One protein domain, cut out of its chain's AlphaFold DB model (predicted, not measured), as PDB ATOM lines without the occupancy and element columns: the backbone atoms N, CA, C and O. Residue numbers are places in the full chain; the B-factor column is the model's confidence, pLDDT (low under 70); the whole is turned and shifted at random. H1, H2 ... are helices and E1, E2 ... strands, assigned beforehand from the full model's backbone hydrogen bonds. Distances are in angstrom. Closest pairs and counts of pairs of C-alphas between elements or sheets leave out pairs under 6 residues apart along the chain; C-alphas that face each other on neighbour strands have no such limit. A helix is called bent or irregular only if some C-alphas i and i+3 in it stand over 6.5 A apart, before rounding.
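AT A GLANCE: This is residues 54 to 102 and 113 to 215 of the 217 residues of an uncharacterized protein of Acidiluteibacter ferrifornacis (UniProt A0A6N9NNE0). One broad wall of eight antiparallel strands, twisted from edge to edge, makes the body, with short helices on both of its faces: H2 on one, and H4 on the other, covering the edge made by E5 and E6. Two more short helices, H1 and H3, touch each other and only graze the sheet, while two long stretches with no named element, residues 80 to 91 and 151 to 165, lead between named parts. The printed part has 152 residues with four named helices and eight named strands, in the order H1 H2 E1 E2 E3 E4 H3 E5 E6 E7 E8 H4; across the sheet the order is E1 E2 E3 E4 E8 E7 E6 E5. The class is mixed, helices and strands. The whole is compact, with a radius of gyration of the C-alphas of 15.2 A and spans of 46 by 40 by 26 A.

IN THESE COORDINATES: H1 is residues 55 to 60 and begins at C-alpha 55, at (105.800, 18.781, 26.535). H2 follows with residues 65 to 71. The short strand E1 is residues 77 to 79, and E2, residues 92 to 98, is 19.8 A long from first to last C-alpha. After the cut come E3, residues 115 to 122, of 23.2 A, and E4, residues 133 to 140, of 20.3 A. H3 is residues 145 to 150 and is irregular: C-alphas 146 and 149 are 9.1 A apart. E5 is residues 166 to 170, E6 residues 173 to 178 with 16.9 A, and E7 residues 181 to 188 with 23.7 A. E8, residues 191 to 200, is the longest strand at 25.9 A; it begins at C-alpha 191, at (108.953, 14.248, 42.508), and bends by 54 degrees at residue 194. H4, residues 206 to 213, ends at C-alpha 213, at (122.269, 21.899, 34.416).

HOW THE PARTS SIT: E1 and E5 are the edge strands of the sheet, and its strands' lines turn by 112 degrees from edge to edge. E1 and E2 are a hairpin, with N 78 and O 96 within hydrogen-bond range at 3.0 A. E2 and E3 are antiparallel at 158 degrees, with N 97 and O 117 at 2.8 A. In the hairpin of E3 and E4, N 118 and O 137 are 2.8 A apart. E4 and E8 are antiparallel at 169 degrees, with N 138 and O 197 at 2.8 A. E5, E6, E7 and E8 form a meander, each strand the antiparallel neighbour of the one before, with N 167 and O 175 at 2.8 A, N 176 and O 183 at 2.8 A, and N 184 and O 196 at 2.8 A. H2 has a height over the sheet of 9.9 A and lies over E4, only just, with 3 of its 7 C-alphas on that strand; its closest C-alphas to E4 are those of Leu 69 and Leu 138, 7.9 A apart. On the local plane it runs across the strands, at 87 degrees to E4. H4 is on the opposite face, at a height of 10.1 A over E6 and E5; the closest C-alphas of H4 and E5 are those of Leu 213 and Thr 170, 7.0 A apart. H1 grazes the sheet with residues 55 to 56, and H3 with residues 147 to 150. H1 and H3 touch at a steep tilt of 42 degrees, opposite ways, their closest C-alphas being those of Ile 59 and Asn 149, 5.0 A. H2 and H3 are only just apart, at 8.1 A. Every O i to N i+4 pair is within hydrogen-bond range in H1 and H2; H4 has 3 of 4, and H3 has 0 of 2, with 2 of 3 O i to N i+3 pairs.

THE WHOLE: The two C-alphas farthest apart are those of Ile 125 and Thr 158, at 45.7 A. Residues 103 to 112 are not printed, and C-alphas 102 and 113 are 15.6 A apart across this cut, which lies in the link from E2 to E3. The long links are E1 to E2, with 12 residues, and H3 to E5, with 15. The mean pLDDT of the printed part is 76.2, and 49 residues are under 70, among them residues 65 to 88 and residues 212 to 215.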
ATOM      1  N   THR A  54     105.212  17.034  21.965       80.75
ATOM      2  CA  THR A  54     106.159  17.667  22.884       80.75
ATOM      3  C   THR A  54     105.492  18.013  24.218       80.75
ATOM      4  O   THR A  54     104.270  18.163  24.314       80.75
ATOM      5  N   ILE A  55     106.300  18.227  25.262       81.12
ATOM      6  CA  ILE A  55     105.800  18.781  26.535       81.12
ATOM      7  C   ILE A  55     105.116  20.148  26.343       81.12
ATOM      8  O   ILE A  55     104.207  20.500  27.090       81.12
ATOM      9  N   PHE A  56     105.522  20.914  25.326       84.81
ATOM     10  CA  PHE A  56     104.952  22.226  25.036       84.81
ATOM     11  C   PHE A  56     103.565  22.114  24.397       84.81
ATOM     12  O   PHE A  56     102.681  22.871  24.785       84.81
ATOM     13  N   ASP A  57     103.324  21.121  23.537       82.19
ATOM     14  CA  ASP A  57     101.979  20.840  23.008       82.19
ATOM     15  C   ASP A  57     101.017  20.443  24.134       82.19
ATOM     16  O   ASP A  57      99.864  20.877  24.166       82.19
ATOM     17  N   TYR A  58     101.503  19.670  25.114       82.31
ATOM     18  CA  TYR A  58     100.734  19.367  26.318       82.31
ATOM     19  C   TYR A  58     100.405  20.636  27.122       82.31
ATOM     20  O   TYR A  58      99.230  20.872  27.411       82.31
ATOM     21  N   ILE A  59     101.396  21.480  27.437       82.12
ATOM     22  CA  ILE A  59     101.191  22.736  28.182       82.12
ATOM     23  C   ILE A  59     100.188  23.644  27.451       82.12
ATOM     24  O   ILE A  59      99.132  23.974  28.000       82.12
ATOM     25  N   PHE A  60     100.476  23.991  26.196       82.62
ATOM     26  CA  PHE A  60      99.708  24.972  25.428       82.62
ATOM     27  C   PHE A  60      98.313  24.485  25.010       82.62
ATOM     28  O   PHE A  60      97.460  25.309  24.696       82.62
ATOM     29  N   SER A  61      98.019  23.180  25.080       80.44
ATOM     30  CA  SER A  61      96.665  22.665  24.803       80.44
ATOM     31  C   SER A  61      95.576  23.166  25.767       80.44
ATOM     32  O   SER A  61      94.395  23.081  25.433       80.44
ATOM     33  N   GLN A  62      95.941  23.667  26.957       73.38
ATOM     34  CA  GLN A  62      94.979  24.219  27.932       73.38
ATOM     35  C   GLN A  62      95.457  25.492  28.652       73.38
ATOM     36  O   GLN A  62      94.628  26.223  29.209       73.38
ATOM     37  N   PHE A  63      96.765  25.761  28.673       73.06
ATOM     38  CA  PHE A  63      97.369  26.910  29.347       73.06
ATOM     39  C   PHE A  63      97.861  27.943  28.325       73.06
ATOM     40  O   PHE A  63      98.886  27.730  27.679       73.06
ATOM     41  N   ASP A  64      97.157  29.076  28.209       72.75
ATOM     42  CA  ASP A  64      97.713  30.256  27.546       72.75
ATOM     43  C   ASP A  64      98.721  30.914  28.493       72.75
ATOM     44  O   ASP A  64      98.386  31.522  29.512       72.75
ATOM     45  N   ALA A  65      99.988  30.724  28.154       64.19
ATOM     46  CA  ALA A  65     101.111  31.249  28.900       64.19
ATOM     47  C   ALA A  65     101.330  32.754  28.711       64.19
ATOM     48  O   ALA A  65     101.926  33.364  29.594       64.19
ATOM     49  N   SER A  66     100.892  33.355  27.602       65.25
ATOM     50  CA  SER A  66     100.982  34.810  27.450       65.25
ATOM     51  C   SER A  66      99.927  35.456  28.338       65.25
ATOM     52  O   SER A  66     100.277  36.213  29.242       65.25
ATOM     53  N   GLU A  67      98.666  35.045  28.172       67.88
ATOM     54  CA  GLU A  67      97.531  35.550  28.945       67.88
ATOM     55  C   GLU A  67      97.759  35.368  30.450       67.88
ATOM     56  O   GLU A  67      97.659  36.336  31.202       67.88
ATOM     57  N   PHE A  68      98.154  34.173  30.910       67.75
ATOM     58  CA  PHE A  68      98.427  33.957  32.335       67.75
ATOM     59  C   PHE A  68      99.539  34.874  32.859       67.75
ATOM     60  O   PHE A  68      99.463  35.354  33.986       67.75
ATOM     61  N   LEU A  69     100.583  35.137  32.074       64.62
ATOM     62  CA  LEU A  69     101.686  35.981  32.529       64.62
ATOM     63  C   LEU A  69     101.372  37.486  32.451       64.62
ATOM     64  O   LEU A  69     101.989  38.248  33.192       64.62
ATOM     65  N   ASP A  70     100.421  37.900  31.610       64.69
ATOM     66  CA  ASP A  70      99.945  39.286  31.500       64.69
ATOM     67  C   ASP A  70      98.822  39.611  32.514       64.69
ATOM     68  O   ASP A  70      98.767  40.720  33.049       64.69
ATOM     69  N   VAL A  71      97.951  38.645  32.837       57.28
ATOM     70  CA  VAL A  71      96.804  38.810  33.760       57.28
ATOM     71  C   VAL A  71      97.216  38.831  35.237       57.28
ATOM     72  O   VAL A  71      96.482  39.363  36.072       57.28
ATOM     73  N   MET A  72      98.392  38.304  35.593       59.72
ATOM     74  CA  MET A  72      98.864  38.193  36.987       59.72
ATOM     75  C   MET A  72      99.420  39.516  37.546       59.72
ATOM     76  O   MET A  72     100.513  39.598  38.108       59.72
ATOM     77  N   ASN A  73      98.600  40.557  37.426       48.47
ATOM     78  CA  ASN A  73      98.850  41.943  37.786       48.47
ATOM     79  C   ASN A  73      98.558  42.199  39.280       48.47
ATOM     80  O   ASN A  73      97.751  43.055  39.644       48.47
ATOM     81  N   PHE A  74      99.172  41.403  40.162       50.25
ATOM     82  CA  PHE A  74      99.033  41.565  41.611       50.25
ATOM     83  C   PHE A  74     100.001  42.638  42.128       50.25
ATOM     84  O   PHE A  74     101.190  42.628  41.820       50.25
ATOM     85  N   GLU A  75      99.471  43.557  42.938       47.00
ATOM     86  CA  GLU A  75     100.020  44.891  43.266       47.00
ATOM     87  C   GLU A  75     101.342  44.896  44.073       47.00
ATOM     88  O   GLU A  75     101.826  45.951  44.477       47.00
ATOM     89  N   ASN A  76     101.958  43.732  44.284       58.22
ATOM     90  CA  ASN A  76     103.181  43.541  45.058       58.22
ATOM     91  C   ASN A  76     104.343  43.158  44.137       58.22
ATOM     92  O   ASN A  76     104.518  42.001  43.738       58.22
ATOM     93  N   SER A  77     105.159  44.159  43.830       58.19
ATOM     94  CA  SER A  77     106.314  44.056  42.946       58.19
ATOM     95  C   SER A  77     107.596  44.475  43.659       58.19
ATOM     96  O   SER A  77     107.585  45.311  44.562       58.19
ATOM     97  N   GLY A  78     108.719  43.880  43.263       61.22
ATOM     98  CA  GLY A  78     110.015  44.152  43.875       61.22
ATOM     99  C   GLY A  78     111.179  43.989  42.907       61.22
ATOM    100  O   GLY A  78     111.057  43.385  41.836       61.22
ATOM    101  N   ILE A  79     112.334  44.521  43.312       60.38
ATOM    102  CA  ILE A  79     113.604  44.310  42.613       60.38
ATOM    103  C   ILE A  79     113.876  42.801  42.566       60.38
ATOM    104  O   ILE A  79     113.916  42.128  43.598       60.38
ATOM    105  N   GLY A  80     114.028  42.257  41.357       57.06
ATOM    106  CA  GLY A  80     114.410  40.863  41.170       57.06
ATOM    107  C   GLY A  80     115.855  40.613  41.603       57.06
ATOM    108  O   GLY A  80     116.670  41.531  41.664       57.06
ATOM    109  N   ASN A  81     116.191  39.351  41.875       57.06
ATOM    110  CA  ASN A  81     117.571  38.954  42.164       57.06
ATOM    111  C   ASN A  81     118.510  39.410  41.020       57.06
ATOM    112  O   ASN A  81     118.138  39.379  39.852       57.06
ATOM    113  N   THR A  82     119.729  39.853  41.310       54.25
ATOM    114  CA  THR A  82     120.659  40.321  40.264       54.25
ATOM    115  C   THR A  82     121.329  39.175  39.499       54.25
ATOM    116  O   THR A  82     121.785  39.378  38.371       54.25
ATOM    117  N   ASN A  83     121.328  37.966  40.076       58.34
ATOM    118  CA  ASN A  83     122.030  36.779  39.582       58.34
ATOM    119  C   ASN A  83     121.094  35.763  38.893       58.34
ATOM    120  O   ASN A  83     121.082  34.578  39.234       58.34
ATOM    121  N   TYR A  84     120.298  36.203  37.914       67.31
ATOM    122  CA  TYR A  84     119.613  35.269  37.008       67.31
ATOM    123  C   TYR A  84     120.580  34.757  35.943       67.31
ATOM    124  O   TYR A  84     121.233  35.542  35.258       67.31
ATOM    125  N   LEU A  85     120.610  33.438  35.745       63.34
ATOM    126  CA  LEU A  85     121.447  32.810  34.723       63.34
ATOM    127  C   LEU A  85     121.096  33.260  33.295       63.34
ATOM    128  O   LEU A  85     121.965  33.447  32.449       63.34
ATOM    129  N   LEU A  86     119.804  33.437  33.033       66.88
ATOM    130  CA  LEU A  86     119.256  33.739  31.711       66.88
ATOM    131  C   LEU A  86     119.235  35.251  31.424       66.88
ATOM    132  O   LEU A  86     118.426  35.735  30.636       66.88
ATOM    133  N   LYS A  87     120.126  36.004  32.080       69.69
ATOM    134  CA  LYS A  87     120.290  37.444  31.887       69.69
ATOM    135  C   LYS A  87     120.740  37.755  30.451       69.69
ATOM    136  O   LYS A  87     121.729  37.178  30.000       69.69
ATOM    137  N   PRO A  88     120.050  38.664  29.737       67.94
ATOM    138  CA  PRO A  88     120.514  39.172  28.447       67.94
ATOM    139  C   PRO A  88     121.846  39.938  28.551       67.94
ATOM    140  O   PRO A  88     122.124  40.575  29.566       67.94
ATOM    141  N   ASP A  89     122.643  39.936  27.478       70.69
ATOM    142  CA  ASP A  89     123.999  40.535  27.421       70.69
ATOM    143  C   ASP A  89     123.948  42.067  27.201       70.69
ATOM    144  O   ASP A  89     124.706  42.646  26.427       70.69
ATOM    145  N   THR A  90     122.983  42.723  27.831       72.06
ATOM    146  CA  THR A  90     122.544  44.103  27.577       72.06
ATOM    147  C   THR A  90     122.182  44.779  28.899       72.06
ATOM    148  O   THR A  90     121.990  44.100  29.908       72.06
ATOM    149  N   SER A  91     122.057  46.106  28.916       76.69
ATOM    150  CA  SER A  91     121.635  46.856  30.108       76.69
ATOM    151  C   SER A  91     120.117  46.814  30.328       76.69
ATOM    152  O   SER A  91     119.330  46.850  29.380       76.69
ATOM    153  N   GLY A  92     119.707  46.751  31.595       78.06
ATOM    154  CA  GLY A  92     118.314  46.575  31.998       78.06
ATOM    155  C   GLY A  92     118.182  45.934  33.379       78.06
ATOM    156  O   GLY A  92     119.180  45.624  34.039       78.06
ATOM    157  N   PHE A  93     116.939  45.728  33.804       77.69
ATOM    158  CA  PHE A  93     116.575  45.415  35.183       77.69
ATOM    159  C   PHE A  93     115.691  44.170  35.270       77.69
ATOM    160  O   PHE A  93     114.808  43.959  34.436       77.69
ATOM    161  N   PHE A  94     115.895  43.371  36.319       78.50
ATOM    162  CA  PHE A  94     114.967  42.306  36.690       78.50
ATOM    163  C   PHE A  94     113.875  42.842  37.600       78.50
ATOM    164  O   PHE A  94     114.156  43.467  38.625       78.50
ATOM    165  N   TYR A  95     112.635  42.535  37.248       75.31
ATOM    166  CA  TYR A  95     111.460  42.957  37.991       75.31
ATOM    167  C   TYR A  95     110.595  41.741  38.302       75.31
ATOM    168  O   TYR A  95     110.260  40.964  37.405       75.31
ATOM    169  N   SER A  96     110.280  41.553  39.581       77.50
ATOM    170  CA  SER A  96     109.552  40.385  40.070       77.50
ATOM    171  C   SER A  96     108.172  40.769  40.582       77.50
ATOM    172  O   SER A  96     108.047  41.642  41.440       77.50
ATOM    173  N   TYR A  97     107.167  40.054  40.092       75.62
ATOM    174  CA  TYR A  97     105.787  40.068  40.553       75.62
ATOM    175  C   TYR A  97     105.556  38.820  41.409       75.62
ATOM    176  O   TYR A  97     105.826  37.696  40.964       75.62
ATOM    177  N   PHE A  98     105.091  39.005  42.641       73.44
ATOM    178  CA  PHE A  98     104.828  37.894  43.553       73.44
ATOM    179  C   PHE A  98     103.390  37.412  43.385       73.44
ATOM    180  O   PHE A  98     102.437  38.178  43.531       73.44
ATOM    181  N   VAL A  99     103.238  36.130  43.054       69.06
ATOM    182  CA  VAL A  99     101.930  35.524  42.828       69.06
ATOM    183  C   VAL A  99     101.415  34.980  44.147       69.06
ATOM    184  O   VAL A  99     101.864  33.945  44.631       69.06
ATOM    185  N   PHE A 100     100.424  35.667  44.698       62.84
ATOM    186  CA  PHE A 100      99.694  35.195  45.861       62.84
ATOM    187  C   PHE A 100      98.463  34.381  45.432       62.84
ATOM    188  O   PHE A 100      97.847  34.611  44.384       62.84
ATOM    189  N   LYS A 101      98.109  33.384  46.241       56.75
ATOM    190  CA  LYS A 101      96.898  32.572  46.089       56.75
ATOM    191  C   LYS A 101      95.844  33.104  47.043       56.75
ATOM    192  O   LYS A 101      95.785  32.681  48.190       56.75
ATOM    193  N   SER A 102      95.037  34.036  46.551       51.44
ATOM    194  CA  SER A 102      93.714  34.307  47.102       51.44
ATOM    195  C   SER A 102      92.875  35.112  46.112       51.44
ATOM    196  O   SER A 102      93.395  36.001  45.440       51.44
ATOM    197  N   ASP A 113     108.299  33.257  48.137       65.12
ATOM    198  CA  ASP A 113     109.156  32.334  47.407       65.12
ATOM    199  C   ASP A 113     108.426  31.199  46.676       65.12
ATOM    200  O   ASP A 113     109.087  30.461  45.939       65.12
ATOM    201  N   GLU A 114     107.115  31.022  46.855       76.12
ATOM    202  CA  GLU A 114     106.381  29.882  46.284       76.12
ATOM    203  C   GLU A 114     105.974  30.067  44.823       76.12
ATOM    204  O   GLU A 114     106.050  29.105  44.060       76.12
ATOM    205  N   MET A 115     105.550  31.263  44.408       81.12
ATOM    206  CA  MET A 115     105.268  31.538  42.999       81.12
ATOM    207  C   MET A 115     105.591  32.985  42.632       81.12
ATOM    208  O   MET A 115     105.205  33.933  43.319       81.12
ATOM    209  N   ARG A 116     106.337  33.156  41.541       81.44
ATOM    210  CA  ARG A 116     106.885  34.450  41.130       81.44
ATOM    211  C   ARG A 116     107.018  34.521  39.620       81.44
ATOM    212  O   ARG A 116     107.615  33.626  39.026       81.44
ATOM    213  N   VAL A 117     106.543  35.608  39.025       81.00
ATOM    214  CA  VAL A 117     106.854  35.961  37.637       81.00
ATOM    215  C   VAL A 117     107.981  36.985  37.656       81.00
ATOM    216  O   VAL A 117     107.837  38.063  38.225       81.00
ATOM    217  N   THR A 118     109.114  36.665  37.046       81.00
ATOM    218  CA  THR A 118     110.210  37.607  36.822       81.00
ATOM    219  C   THR A 118     110.243  38.005  35.351       81.00
ATOM    220  O   THR A 118     110.309  37.151  34.474       81.00
ATOM    221  N   THR A 119     110.264  39.307  35.091       80.00
ATOM    222  CA  THR A 119     110.528  39.903  33.772       80.00
ATOM    223  C   THR A 119     111.928  40.511  33.747       80.00
ATOM    224  O   THR A 119     112.448  40.941  34.782       80.00
ATOM    225  N   TYR A 120     112.535  40.575  32.564       78.69
ATOM    226  CA  TYR A 120     113.686  41.433  32.302       78.69
ATOM    227  C   TYR A 120     113.278  42.571  31.371       78.69
ATOM    228  O   TYR A 120     112.834  42.331  30.244       78.69
ATOM    229  N   LYS A 121     113.451  43.807  31.841       75.44
ATOM    230  CA  LYS A 121     113.069  45.024  31.118       75.44
ATOM    231  C   LYS A 121     114.312  45.822  30.759       75.44
ATOM    232  O   LYS A 121     115.109  46.175  31.631       75.44
ATOM    233  N   TYR A 122     114.479  46.111  29.472       76.25
ATOM    234  CA  TYR A 122     115.546  46.988  29.001       76.25
ATOM    235  C   TYR A 122     115.345  48.410  29.503       76.25
ATOM    236  O   TYR A 122     114.230  48.924  29.485       76.25
ATOM    237  N   GLY A 123     116.436  49.061  29.882       71.38
ATOM    238  CA  GLY A 123     116.429  50.452  30.310       71.38
ATOM    239  C   GLY A 123     117.752  50.824  30.963       71.38
ATOM    240  O   GLY A 123     118.495  49.959  31.426       71.38
ATOM    241  N   ASN A 124     118.024  52.123  31.024       74.38
ATOM    242  CA  ASN A 124     119.191  52.659  31.732       74.38
ATOM    243  C   ASN A 124     118.838  53.111  33.159       74.38
ATOM    244  O   ASN A 124     119.729  53.282  33.986       74.38
ATOM    245  N   ILE A 125     117.546  53.318  33.450       71.62
ATOM    246  CA  ILE A 125     117.032  53.854  34.717       71.62
ATOM    247  C   ILE A 125     115.757  53.086  35.100       71.62
ATOM    248  O   ILE A 125     114.908  52.818  34.250       71.62
ATOM    249  N   VAL A 126     115.609  52.749  36.383       68.19
ATOM    250  CA  VAL A 126     114.393  52.133  36.939       68.19
ATOM    251  C   VAL A 126     113.189  53.051  36.703       68.19
ATOM    252  O   VAL A 126     113.238  54.239  37.007       68.19
ATOM    253  N   GLY A 127     112.106  52.501  36.154       66.81
ATOM    254  CA  GLY A 127     110.886  53.239  35.799       66.81
ATOM    255  C   GLY A 127     110.856  53.797  34.371       66.81
ATOM    256  O   GLY A 127     109.778  54.149  33.902       66.81
ATOM    257  N   ASN A 128     111.985  53.818  33.651       68.56
ATOM    258  CA  ASN A 128     112.033  54.154  32.226       68.56
ATOM    259  C   ASN A 128     112.527  52.938  31.427       68.56
ATOM    260  O   ASN A 128     113.734  52.707  31.288       68.56
ATOM    261  N   TYR A 129     111.570  52.140  30.954       70.31
ATOM    262  CA  TYR A 129     111.811  50.860  30.296       70.31
ATOM    263  C   TYR A 129     111.374  50.886  28.829       70.31
ATOM    264  O   TYR A 129     110.333  51.454  28.504       70.31
ATOM    265  N   ASN A 130     112.103  50.185  27.959       67.06
ATOM    266  CA  ASN A 130     111.602  49.879  26.619       67.06
ATOM    267  C   ASN A 130     110.498  48.810  26.702       67.06
ATOM    268  O   ASN A 130     110.545  47.921  27.552       67.06
ATOM    269  N   SER A 131     109.561  48.838  25.753       65.06
ATOM    270  CA  SER A 131     108.446  47.881  25.629       65.06
ATOM    271  C   SER A 131     108.861  46.432  25.346       65.06
ATOM    272  O   SER A 131     108.048  45.524  25.474       65.06
ATOM    273  N   ASN A 132     110.103  46.206  24.918       63.47
ATOM    274  CA  ASN A 132     110.552  44.911  24.420       63.47
ATOM    275  C   ASN A 132     111.099  44.056  25.574       63.47
ATOM    276  O   ASN A 132     112.260  44.201  25.959       63.47
ATOM    277  N   GLU A 133     110.283  43.150  26.109       64.31
ATOM    278  CA  GLU A 133     110.737  42.125  27.057       64.31
ATOM    279  C   GLU A 133     111.469  40.999  26.305       64.31
ATOM    280  O   GLU A 133     110.902  40.350  25.427       64.31
ATOM    281  N   THR A 134     112.738  40.736  26.642       69.94
ATOM    282  CA  THR A 134     113.481  39.576  26.095       69.94
ATOM    283  C   THR A 134     113.394  38.327  26.952       69.94
ATOM    284  O   THR A 134     113.736  37.245  26.477       69.94
ATOM    285  N   PHE A 135     112.982  38.458  28.209       77.94
ATOM    286  CA  PHE A 135     112.937  37.350  29.149       77.94
ATOM    287  C   PHE A 135     111.765  37.502  30.112       77.94
ATOM    288  O   PHE A 135     111.600  38.553  30.741       77.94
ATOM    289  N   ARG A 136     111.000  36.421  30.261       80.38
ATOM    290  CA  ARG A 136     109.939  36.285  31.258       80.38
ATOM    291  C   ARG A 136     109.944  34.858  31.804       80.38
ATOM    292  O   ARG A 136     109.933  33.914  31.025       80.38
ATOM    293  N   GLU A 137     109.962  34.694  33.122       84.31
ATOM    294  CA  GLU A 137     110.067  33.405  33.820       84.31
ATOM    295  C   GLU A 137     109.046  33.331  34.959       84.31
ATOM    296  O   GLU A 137     109.102  34.119  35.901       84.31
ATOM    297  N   LEU A 138     108.150  32.348  34.905       85.81
ATOM    298  CA  LEU A 138     107.401  31.856  36.053       85.81
ATOM    299  C   LEU A 138     108.264  30.845  36.810       85.81
ATOM    300  O   LEU A 138     108.613  29.799  36.268       85.81
ATOM    301  N   ILE A 139     108.554  31.124  38.077       87.56
ATOM    302  CA  ILE A 139     109.057  30.142  39.041       87.56
ATOM    303  C   ILE A 139     107.875  29.687  39.893       87.56
ATOM    304  O   ILE A 139     107.143  30.529  40.417       87.56
ATOM    305  N   CYS A 140     107.720  28.377  40.073       87.88
ATOM    306  CA  CYS A 140     106.672  27.808  40.911       87.88
ATOM    307  C   CYS A 140     107.204  26.638  41.755       87.88
ATOM    308  O   CYS A 140     107.811  25.704  41.229       87.88
ATOM    309  N   LYS A 141     106.977  26.702  43.070       89.62
ATOM    310  CA  LYS A 141     107.370  25.718  44.096       89.62
ATOM    311  C   LYS A 141     106.167  25.150  44.870       89.62
ATOM    312  O   LYS A 141     106.353  24.414  45.831       89.62
ATOM    313  N   THR A 142     104.944  25.524  44.489       86.62
ATOM    314  CA  THR A 142     103.691  25.105  45.137       86.62
ATOM    315  C   THR A 142     102.694  24.596  44.099       86.62
ATOM    316  O   THR A 142     102.838  24.866  42.908       86.62
ATOM    317  N   LYS A 143     101.673  23.850  44.524       85.94
ATOM    318  CA  LYS A 143     100.653  23.316  43.612       85.94
ATOM    319  C   LYS A 143      99.509  24.318  43.436       85.94
ATOM    320  O   LYS A 143      98.859  24.695  44.415       85.94
ATOM    321  N   ASP A 144      99.216  24.696  42.193       80.44
ATOM    322  CA  ASP A 144      98.202  25.710  41.873       80.44
ATOM    323  C   ASP A 144      97.375  25.328  40.637       80.44
ATOM    324  O   ASP A 144      97.892  25.158  39.535       80.44
ATOM    325  N   SER A 145      96.061  25.187  40.821       81.81
ATOM    326  CA  SER A 145      95.119  24.795  39.767       81.81
ATOM    327  C   SER A 145      94.991  25.820  38.638       81.81
ATOM    328  O   SER A 145      94.663  25.423  37.518       81.81
ATOM    329  N   ARG A 146      95.299  27.103  38.879       78.81
ATOM    330  CA  ARG A 146      95.274  28.165  37.852       78.81
ATOM    331  C   ARG A 146      96.269  27.896  36.719       78.81
ATOM    332  O   ARG A 146      96.047  28.320  35.592       78.81
ATOM    333  N   LEU A 147      97.328  27.136  37.009       80.88
ATOM    334  CA  LEU A 147      98.371  26.754  36.056       80.88
ATOM    335  C   LEU A 147      97.937  25.637  35.090       80.88
ATOM    336  O   LEU A 147      98.646  25.375  34.122       80.88
ATOM    337  N   LYS A 148      96.783  24.985  35.307       86.88
ATOM    338  CA  LYS A 148      96.240  23.924  34.432       86.88
ATOM    339  C   LYS A 148      97.313  22.864  34.096       86.88
ATOM    340  O   LYS A 148      97.901  22.295  35.014       86.88
ATOM    341  N   ASN A 149      97.617  22.637  32.814       87.81
ATOM    342  CA  ASN A 149      98.633  21.686  32.345       87.81
ATOM    343  C   ASN A 149     100.084  22.069  32.703       87.81
ATOM    344  O   ASN A 149     100.973  21.237  32.566       87.81
ATOM    345  N   LEU A 150     100.343  23.287  33.188       87.75
ATOM    346  CA  LEU A 150     101.648  23.698  33.716       87.75
ATOM    347  C   LEU A 150     101.809  23.382  35.224       87.75
ATOM    348  O   LEU A 150     102.867  23.621  35.801       87.75
ATOM    349  N   ASN A 151     100.784  22.840  35.895       89.75
ATOM    350  CA  ASN A 151     100.797  22.557  37.337       89.75
ATOM    351  C   ASN A 151     101.615  21.297  37.708       89.75
ATOM    352  O   ASN A 151     101.069  20.306  38.196       89.75
ATOM    353  N   PHE A 152     102.927  21.332  37.474       92.81
ATOM    354  CA  PHE A 152     103.813  20.171  37.621       92.81
ATOM    355  C   PHE A 152     104.289  19.877  39.050       92.81
ATOM    356  O   PHE A 152     104.879  18.825  39.269       92.81
ATOM    357  N   VAL A 153     104.091  20.765  40.030       92.94
ATOM    358  CA  VAL A 153     104.615  20.548  41.395       92.94
ATOM    359  C   VAL A 153     103.930  19.332  42.037       92.94
ATOM    360  O   VAL A 153     102.705  19.281  42.180       92.94
ATOM    361  N   GLY A 154     104.741  18.343  42.418       93.62
ATOM    362  CA  GLY A 154     104.306  17.038  42.920       93.62
ATOM    363  C   GLY A 154     104.081  15.957  41.852       93.62
ATOM    364  O   GLY A 154     103.788  14.822  42.229       93.62
ATOM    365  N   SER A 155     104.226  16.254  40.554       94.50
ATOM    366  CA  SER A 155     104.259  15.227  39.494       94.50
ATOM    367  C   SER A 155     105.483  14.320  39.639       94.50
ATOM    368  O   SER A 155     106.524  14.746  40.155       94.50
ATOM    369  N   LYS A 156     105.375  13.073  39.176       93.75
ATOM    370  CA  LYS A 156     106.476  12.104  39.199       93.75
ATOM    371  C   LYS A 156     107.380  12.283  37.987       93.75
ATOM    372  O   LYS A 156     106.923  12.657  36.912       93.75
ATOM    373  N   ARG A 157     108.657  11.932  38.123       89.81
ATOM    374  CA  ARG A 157     109.641  11.937  37.029       89.81
ATOM    375  C   ARG A 157     109.189  11.093  35.834       89.81
ATOM    376  O   ARG A 157     109.283  11.550  34.702       89.81
ATOM    377  N   THR A 158     108.581   9.939  36.110       89.00
ATOM    378  CA  THR A 158     108.001   9.028  35.111       89.00
ATOM    379  C   THR A 158     106.910   9.655  34.245       89.00
ATOM    380  O   THR A 158     106.710   9.223  33.114       89.00
ATOM    381  N   ASP A 159     106.222  10.688  34.740       87.50
ATOM    382  CA  ASP A 159     105.181  11.400  33.987       87.50
ATOM    383  C   ASP A 159     105.787  12.194  32.809       87.50
ATOM    384  O   ASP A 159     105.071  12.613  31.898       87.50
ATOM    385  N   PHE A 160     107.113  12.388  32.819       85.88
ATOM    386  CA  PHE A 160     107.859  13.169  31.839       85.88
ATOM    387  C   PHE A 160     108.685  12.325  30.852       85.88
ATOM    388  O   PHE A 160     109.054  12.833  29.791       85.88
ATOM    389  N   ASP A 161     108.920  11.039  31.141       77.44
ATOM    390  CA  ASP A 161     109.728  10.128  30.305       77.44
ATOM    391  C   ASP A 161     109.115   9.881  28.909       77.44
ATOM    392  O   ASP A 161     109.807   9.493  27.965       77.44
ATOM    393  N   ILE A 162     107.811  10.141  28.756       73.94
ATOM    394  CA  ILE A 162     107.102  10.086  27.471       73.94
ATOM    395  C   ILE A 162     107.517  11.216  26.510       73.94
ATOM    396  O   ILE A 162     107.417  11.047  25.295       73.94
ATOM    397  N   TYR A 163     108.017  12.346  27.023       75.81
ATOM    398  CA  TYR A 163     108.402  13.502  26.213       75.81
ATOM    399  C   TYR A 163     109.865  13.390  25.778       75.81
ATOM    400  O   TYR A 163     110.796  13.785  26.484       75.81
ATOM    401  N   ARG A 164     110.067  12.879  24.560       62.25
ATOM    402  CA  ARG A 164     111.387  12.624  23.947       62.25
ATOM    403  C   ARG A 164     112.234  13.880  23.682       62.25
ATOM    404  O   ARG A 164     113.385  13.746  23.287       62.25
ATOM    405  N   ASN A 165     111.685  15.083  23.869       67.44
ATOM    406  CA  ASN A 165     112.263  16.350  23.410       67.44
ATOM    407  C   ASN A 165     112.969  17.181  24.506       67.44
ATOM    408  O   ASN A 165     113.024  18.412  24.407       67.44
ATOM    409  N   TYR A 166     113.497  16.551  25.560       65.69
ATOM    410  CA  TYR A 166     114.361  17.264  26.506       65.69
ATOM    411  C   TYR A 166     115.688  17.651  25.834       65.69
ATOM    412  O   TYR A 166     116.263  16.902  25.049       65.69
ATOM    413  N   LYS A 167     116.185  18.850  26.145       65.50
ATOM    414  CA  LYS A 167     117.458  19.374  25.630       65.50
ATOM    415  C   LYS A 167     118.642  18.911  26.476       65.50
ATOM    416  O   LYS A 167     119.759  18.845  25.970       65.50
ATOM    417  N   SER A 168     118.398  18.609  27.752       71.38
ATOM    418  CA  SER A 168     119.385  18.056  28.680       71.38
ATOM    419  C   SER A 168     118.747  17.581  29.997       71.38
ATOM    420  O   SER A 168     117.653  18.011  30.364       71.38
ATOM    421  N   GLN A 169     119.433  16.683  30.711       79.69
ATOM    422  CA  GLN A 169     118.936  16.010  31.917       79.69
ATOM    423  C   GLN A 169     120.083  15.717  32.899       79.69
ATOM    424  O   GLN A 169     121.207  15.432  32.489       79.69
ATOM    425  N   THR A 170     119.781  15.763  34.197       83.00
ATOM    426  CA  THR A 170     120.590  15.201  35.294       83.00
ATOM    427  C   THR A 170     119.683  14.366  36.201       83.00
ATOM    428  O   THR A 170     118.459  14.396  36.045       83.00
ATOM    429  N   ASP A 171     120.234  13.669  37.196       82.31
ATOM    430  CA  ASP A 171     119.441  12.938  38.200       82.31
ATOM    431  C   ASP A 171     118.366  13.806  38.865       82.31
ATOM    432  O   ASP A 171     117.277  13.324  39.156       82.31
ATOM    433  N   SER A 172     118.642  15.102  39.051       87.81
ATOM    434  CA  SER A 172     117.775  16.000  39.819       87.81
ATOM    435  C   SER A 172     117.135  17.135  39.009       87.81
ATOM    436  O   SER A 172     116.410  17.947  39.588       87.81
ATOM    437  N   THR A 173     117.381  17.208  37.695       89.06
ATOM    438  CA  THR A 173     116.796  18.214  36.789       89.06
ATOM    439  C   THR A 173     116.488  17.654  35.400       89.06
ATOM    440  O   THR A 173     117.228  16.821  34.880       89.06
ATOM    441  N   ILE A 174     115.429  18.156  34.760       88.31
ATOM    442  CA  ILE A 174     115.174  17.969  33.320       88.31
ATOM    443  C   ILE A 174     114.936  19.346  32.699       88.31
ATOM    444  O   ILE A 174     114.184  20.152  33.250       88.31
ATOM    445  N   PHE A 175     115.579  19.623  31.564       86.88
ATOM    446  CA  PHE A 175     115.452  20.881  30.835       86.88
ATOM    447  C   PHE A 175     114.903  20.652  29.423       86.88
ATOM    448  O   PHE A 175     115.548  20.026  28.580       86.88
ATOM    449  N   TYR A 176     113.731  21.217  29.149       86.75
ATOM    450  CA  TYR A 176     113.117  21.298  27.826       86.75
ATOM    451  C   TYR A 176     113.250  22.717  27.282       86.75
ATOM    452  O   TYR A 176     113.118  23.697  28.016       86.75
ATOM    453  N   HIS A 177     113.470  22.842  25.977       83.38
ATOM    454  CA  HIS A 177     113.594  24.143  25.329       83.38
ATOM    455  C   HIS A 177     113.245  24.042  23.849       83.38
ATOM    456  O   HIS A 177     113.989  23.437  23.073       83.38
ATOM    457  N   ASN A 178     112.173  24.723  23.463       81.69
ATOM    458  CA  ASN A 178     111.756  24.927  22.083       81.69
ATOM    459  C   ASN A 178     111.621  26.438  21.878       81.69
ATOM    460  O   ASN A 178     110.694  27.035  22.423       81.69
ATOM    461  N   HIS A 179     112.590  27.065  21.201       78.75
ATOM    462  CA  HIS A 179     112.723  28.527  21.163       78.75
ATOM    463  C   HIS A 179     111.417  29.195  20.682       78.75
ATOM    464  O   HIS A 179     110.869  28.752  19.673       78.75
ATOM    465  N   PRO A 180     110.908  30.245  21.359       79.06
ATOM    466  CA  PRO A 180     111.504  30.974  22.488       79.06
ATOM    467  C   PRO A 180     111.204  30.403  23.887       79.06
ATOM    468  O   PRO A 180     111.602  31.002  24.881       79.06
ATOM    469  N   THR A 181     110.506  29.276  24.011       85.00
ATOM    470  CA  THR A 181     110.013  28.741  25.294       85.00
ATOM    471  C   THR A 181     111.002  27.779  25.965       85.00
ATOM    472  O   THR A 181     111.680  26.982  25.306       85.00
ATOM    473  N   PHE A 182     111.039  27.781  27.299       86.31
ATOM    474  CA  PHE A 182     111.738  26.779  28.106       86.31
ATOM    475  C   PHE A 182     110.905  26.261  29.284       86.31
ATOM    476  O   PHE A 182     110.023  26.948  29.800       86.31
ATOM    477  N   LEU A 183     111.247  25.054  29.738       89.62
ATOM    478  CA  LEU A 183     110.783  24.450  30.983       89.62
ATOM    479  C   LEU A 183     111.974  23.778  31.680       89.62
ATOM    480  O   LEU A 183     112.617  22.899  31.112       89.62
ATOM    481  N   LEU A 184     112.252  24.168  32.920       90.00
ATOM    482  CA  LEU A 184     113.213  23.519  33.809       90.00
ATOM    483  C   LEU A 184     112.456  22.892  34.980       90.00
ATOM    484  O   LEU A 184     111.845  23.607  35.771       90.00
ATOM    485  N   LEU A 185     112.523  21.572  35.110       92.31
ATOM    486  CA  LEU A 185     111.979  20.824  36.240       92.31
ATOM    487  C   LEU A 185     113.106  20.513  37.229       92.31
ATOM    488  O   LEU A 185     114.156  20.017  36.814       92.31
ATOM    489  N   LYS A 186     112.886  20.755  38.525       92.38
ATOM    490  CA  LYS A 186     113.743  20.272  39.617       92.38
ATOM    491  C   LYS A 186     113.028  19.160  40.363       92.38
ATOM    492  O   LYS A 186     111.924  19.354  40.869       92.38
ATOM    493  N   PHE A 187     113.713  18.036  40.511       92.25
ATOM    494  CA  PHE A 187     113.239  16.893  41.275       92.25
ATOM    495  C   PHE A 187     113.841  16.874  42.687       92.25
ATOM    496  O   PHE A 187     114.994  17.282  42.895       92.25
ATOM    497  N   ASP A 188     113.035  16.414  43.641       93.06
ATOM    498  CA  ASP A 188     113.447  15.860  44.930       93.06
ATOM    499  C   ASP A 188     113.100  14.368  44.898       93.06
ATOM    500  O   ASP A 188     111.930  14.000  44.730       93.06
ATOM    501  N   VAL A 189     114.135  13.525  44.934       89.38
ATOM    502  CA  VAL A 189     114.079  12.119  44.501       89.38
ATOM    503  C   VAL A 189     113.388  12.015  43.127       89.38
ATOM    504  O   VAL A 189     113.946  12.496  42.143       89.38
ATOM    505  N   ASP A 190     112.161  11.493  43.060       91.19
ATOM    506  CA  ASP A 190     111.387  11.305  41.826       91.19
ATOM    507  C   ASP A 190     110.198  12.270  41.683       91.19
ATOM    508  O   ASP A 190     109.354  12.077  40.811       91.19
ATOM    509  N   THR A 191     110.090  13.304  42.523       94.94
ATOM    510  CA  THR A 191     108.953  14.248  42.508       94.94
ATOM    511  C   THR A 191     109.383  15.665  42.159       94.94
ATOM    512  O   THR A 191     110.407  16.140  42.645       94.94
ATOM    513  N   VAL A 192     108.613  16.369  41.325       94.81
ATOM    514  CA  VAL A 192     108.893  17.771  40.977       94.81
ATOM    515  C   VAL A 192     108.700  18.655  42.212       94.81
ATOM    516  O   VAL A 192     107.575  18.884  42.658       94.81
ATOM    517  N   LYS A 193     109.808  19.185  42.737       93.69
ATOM    518  CA  LYS A 193     109.858  20.108  43.881       93.69
ATOM    519  C   LYS A 193     109.530  21.535  43.473       93.69
ATOM    520  O   LYS A 193     108.825  22.251  44.174       93.69
ATOM    521  N   TRP A 194     110.083  21.952  42.341       92.88
ATOM    522  CA  TRP A 194     109.793  23.228  41.712       92.88
ATOM    523  C   TRP A 194     110.011  23.129  40.211       92.88
ATOM    524  O   TRP A 194     110.759  22.275  39.727       92.88
ATOM    525  N   PHE A 195     109.389  24.036  39.472       92.19
ATOM    526  CA  PHE A 195     109.697  24.244  38.070       92.19
ATOM    527  C   PHE A 195     109.929  25.723  37.770       92.19
ATOM    528  O   PHE A 195     109.543  26.619  38.528       92.19
ATOM    529  N   LYS A 196     110.567  25.957  36.629       89.69
ATOM    530  CA  LYS A 196     110.610  27.251  35.967       89.69
ATOM    531  C   LYS A 196     110.121  27.102  34.543       89.69
ATOM    532  O   LYS A 196     110.568  26.197  33.845       89.69
ATOM    533  N   PHE A 197     109.239  27.983  34.114       89.12
ATOM    534  CA  PHE A 197     108.708  28.007  32.761       89.12
ATOM    535  C   PHE A 197     108.749  29.435  32.241       89.12
ATOM    536  O   PHE A 197     108.457  30.365  32.992       89.12
ATOM    537  N   GLY A 198     109.105  29.636  30.980       85.38
ATOM    538  CA  GLY A 198     109.215  30.996  30.483       85.38
ATOM    539  C   GLY A 198     109.608  31.136  29.028       85.38
ATOM    540  O   GLY A 198     109.770  30.160  28.297       85.38
ATOM    541  N   TYR A 199     109.794  32.394  28.656       83.19
ATOM    542  CA  TYR A 199     110.169  32.852  27.331       83.19
ATOM    543  C   TYR A 199     111.542  33.518  27.371       83.19
ATOM    544  O   TYR A 199     111.844  34.303  28.272       83.19
ATOM    545  N   ILE A 200     112.357  33.215  26.367       78.38
ATOM    546  CA  ILE A 200     113.673  33.794  26.112       78.38
ATOM    547  C   ILE A 200     113.717  34.145  24.627       78.38
ATOM    548  O   ILE A 200     113.941  33.292  23.768       78.38
ATOM    549  N   ASN A 201     113.523  35.422  24.314       73.88
ATOM    550  CA  ASN A 201     113.616  35.950  22.955       73.88
ATOM    551  C   ASN A 201     115.093  36.189  22.563       73.88
ATOM    552  O   ASN A 201     115.502  37.281  22.173       73.88
ATOM    553  N   LYS A 202     115.921  35.159  22.785       71.31
ATOM    554  CA  LYS A 202     117.349  35.064  22.459       71.31
ATOM    555  C   LYS A 202     117.761  33.588  22.445       71.31
ATOM    556  O   LYS A 202     117.356  32.822  23.316       71.31
ATOM    557  N   GLU A 203     118.618  33.197  21.504       70.06
ATOM    558  CA  GLU A 203     119.261  31.879  21.531       70.06
ATOM    559  C   GLU A 203     120.270  31.750  22.682       70.06
ATOM    560  O   GLU A 203     121.149  32.595  22.872       70.06
ATOM    561  N   LEU A 204     120.167  30.658  23.442       69.06
ATOM    562  CA  LEU A 204     121.058  30.395  24.571       69.06
ATOM    563  C   LEU A 204     122.452  29.977  24.090       69.06
ATOM    564  O   LEU A 204     122.593  29.057  23.276       69.06
ATOM    565  N   ASN A 205     123.505  30.584  24.639       70.00
ATOM    566  CA  ASN A 205     124.875  30.154  24.357       70.00
ATOM    567  C   ASN A 205     125.215  28.828  25.085       70.00
ATOM    568  O   ASN A 205     124.440  28.329  25.906       70.00
ATOM    569  N   GLN A 206     126.352  28.204  24.750       67.44
ATOM    570  CA  GLN A 206     126.737  26.910  25.340       67.44
ATOM    571  C   GLN A 206     126.957  26.995  26.860       67.44
ATOM    572  O   GLN A 206     126.544  26.087  27.578       67.44
ATOM    573  N   THR A 207     127.528  28.095  27.359       71.25
ATOM    574  CA  THR A 207     127.749  28.334  28.794       71.25
ATOM    575  C   THR A 207     126.428  28.390  29.559       71.25
ATOM    576  O   THR A 207     126.240  27.636  30.507       71.25
ATOM    577  N   GLN A 208     125.456  29.174  29.079       73.06
ATOM    578  CA  GLN A 208     124.107  29.260  29.656       73.06
ATOM    579  C   GLN A 208     123.400  27.894  29.666       73.06
ATOM    580  O   GLN A 208     122.796  27.518  30.668       73.06
ATOM    581  N   LYS A 209     123.517  27.113  28.581       69.75
ATOM    582  CA  LYS A 209     122.982  25.738  28.504       69.75
ATOM    583  C   LYS A 209     123.640  24.803  29.529       69.75
ATOM    584  O   LYS A 209     122.945  23.996  30.142       69.75
ATOM    585  N   ALA A 210     124.955  24.910  29.725       68.25
ATOM    586  CA  ALA A 210     125.699  24.095  30.683       68.25
ATOM    587  C   ALA A 210     125.406  24.487  32.139       68.25
ATOM    588  O   ALA A 210     125.258  23.618  32.996       68.25
ATOM    589  N   ASP A 211     125.292  25.779  32.430       70.56
ATOM    590  CA  ASP A 211     125.065  26.267  33.787       70.56
ATOM    591  C   ASP A 211     123.626  26.022  34.263       70.56
ATOM    592  O   ASP A 211     123.437  25.718  35.441       70.56
ATOM    593  N   LEU A 212     122.630  26.003  33.359       67.62
ATOM    594  CA  LEU A 212     121.259  25.544  33.661       67.62
ATOM    595  C   LEU A 212     121.234  24.144  34.296       67.62
ATOM    596  O   LEU A 212     120.393  23.868  35.149       67.62
ATOM    597  N   LEU A 213     122.164  23.268  33.902       64.44
ATOM    598  CA  LEU A 213     122.269  21.899  34.416       64.44
ATOM    599  C   LEU A 213     123.037  21.801  35.733       64.44
ATOM    600  O   LEU A 213     122.805  20.875  36.507       64.44
ATOM    601  N   LYS A 214     123.928  22.757  36.015       64.38
ATOM    602  CA  LYS A 214     124.718  22.802  37.255       64.38
ATOM    603  C   LYS A 214     123.922  23.300  38.464       64.38
ATOM    604  O   LYS A 214     124.477  23.339  39.560       64.38
ATOM    605  N   TYR A 215     122.654  23.683  38.287       57.44
ATOM    606  CA  TYR A 215     121.804  24.261  39.329       57.44
ATOM    607  C   TYR A 215     121.484  23.287  40.480       57.44
ATOM    608  O   TYR A 215     120.399  22.714  40.584       57.44
TER     609      TYR A 215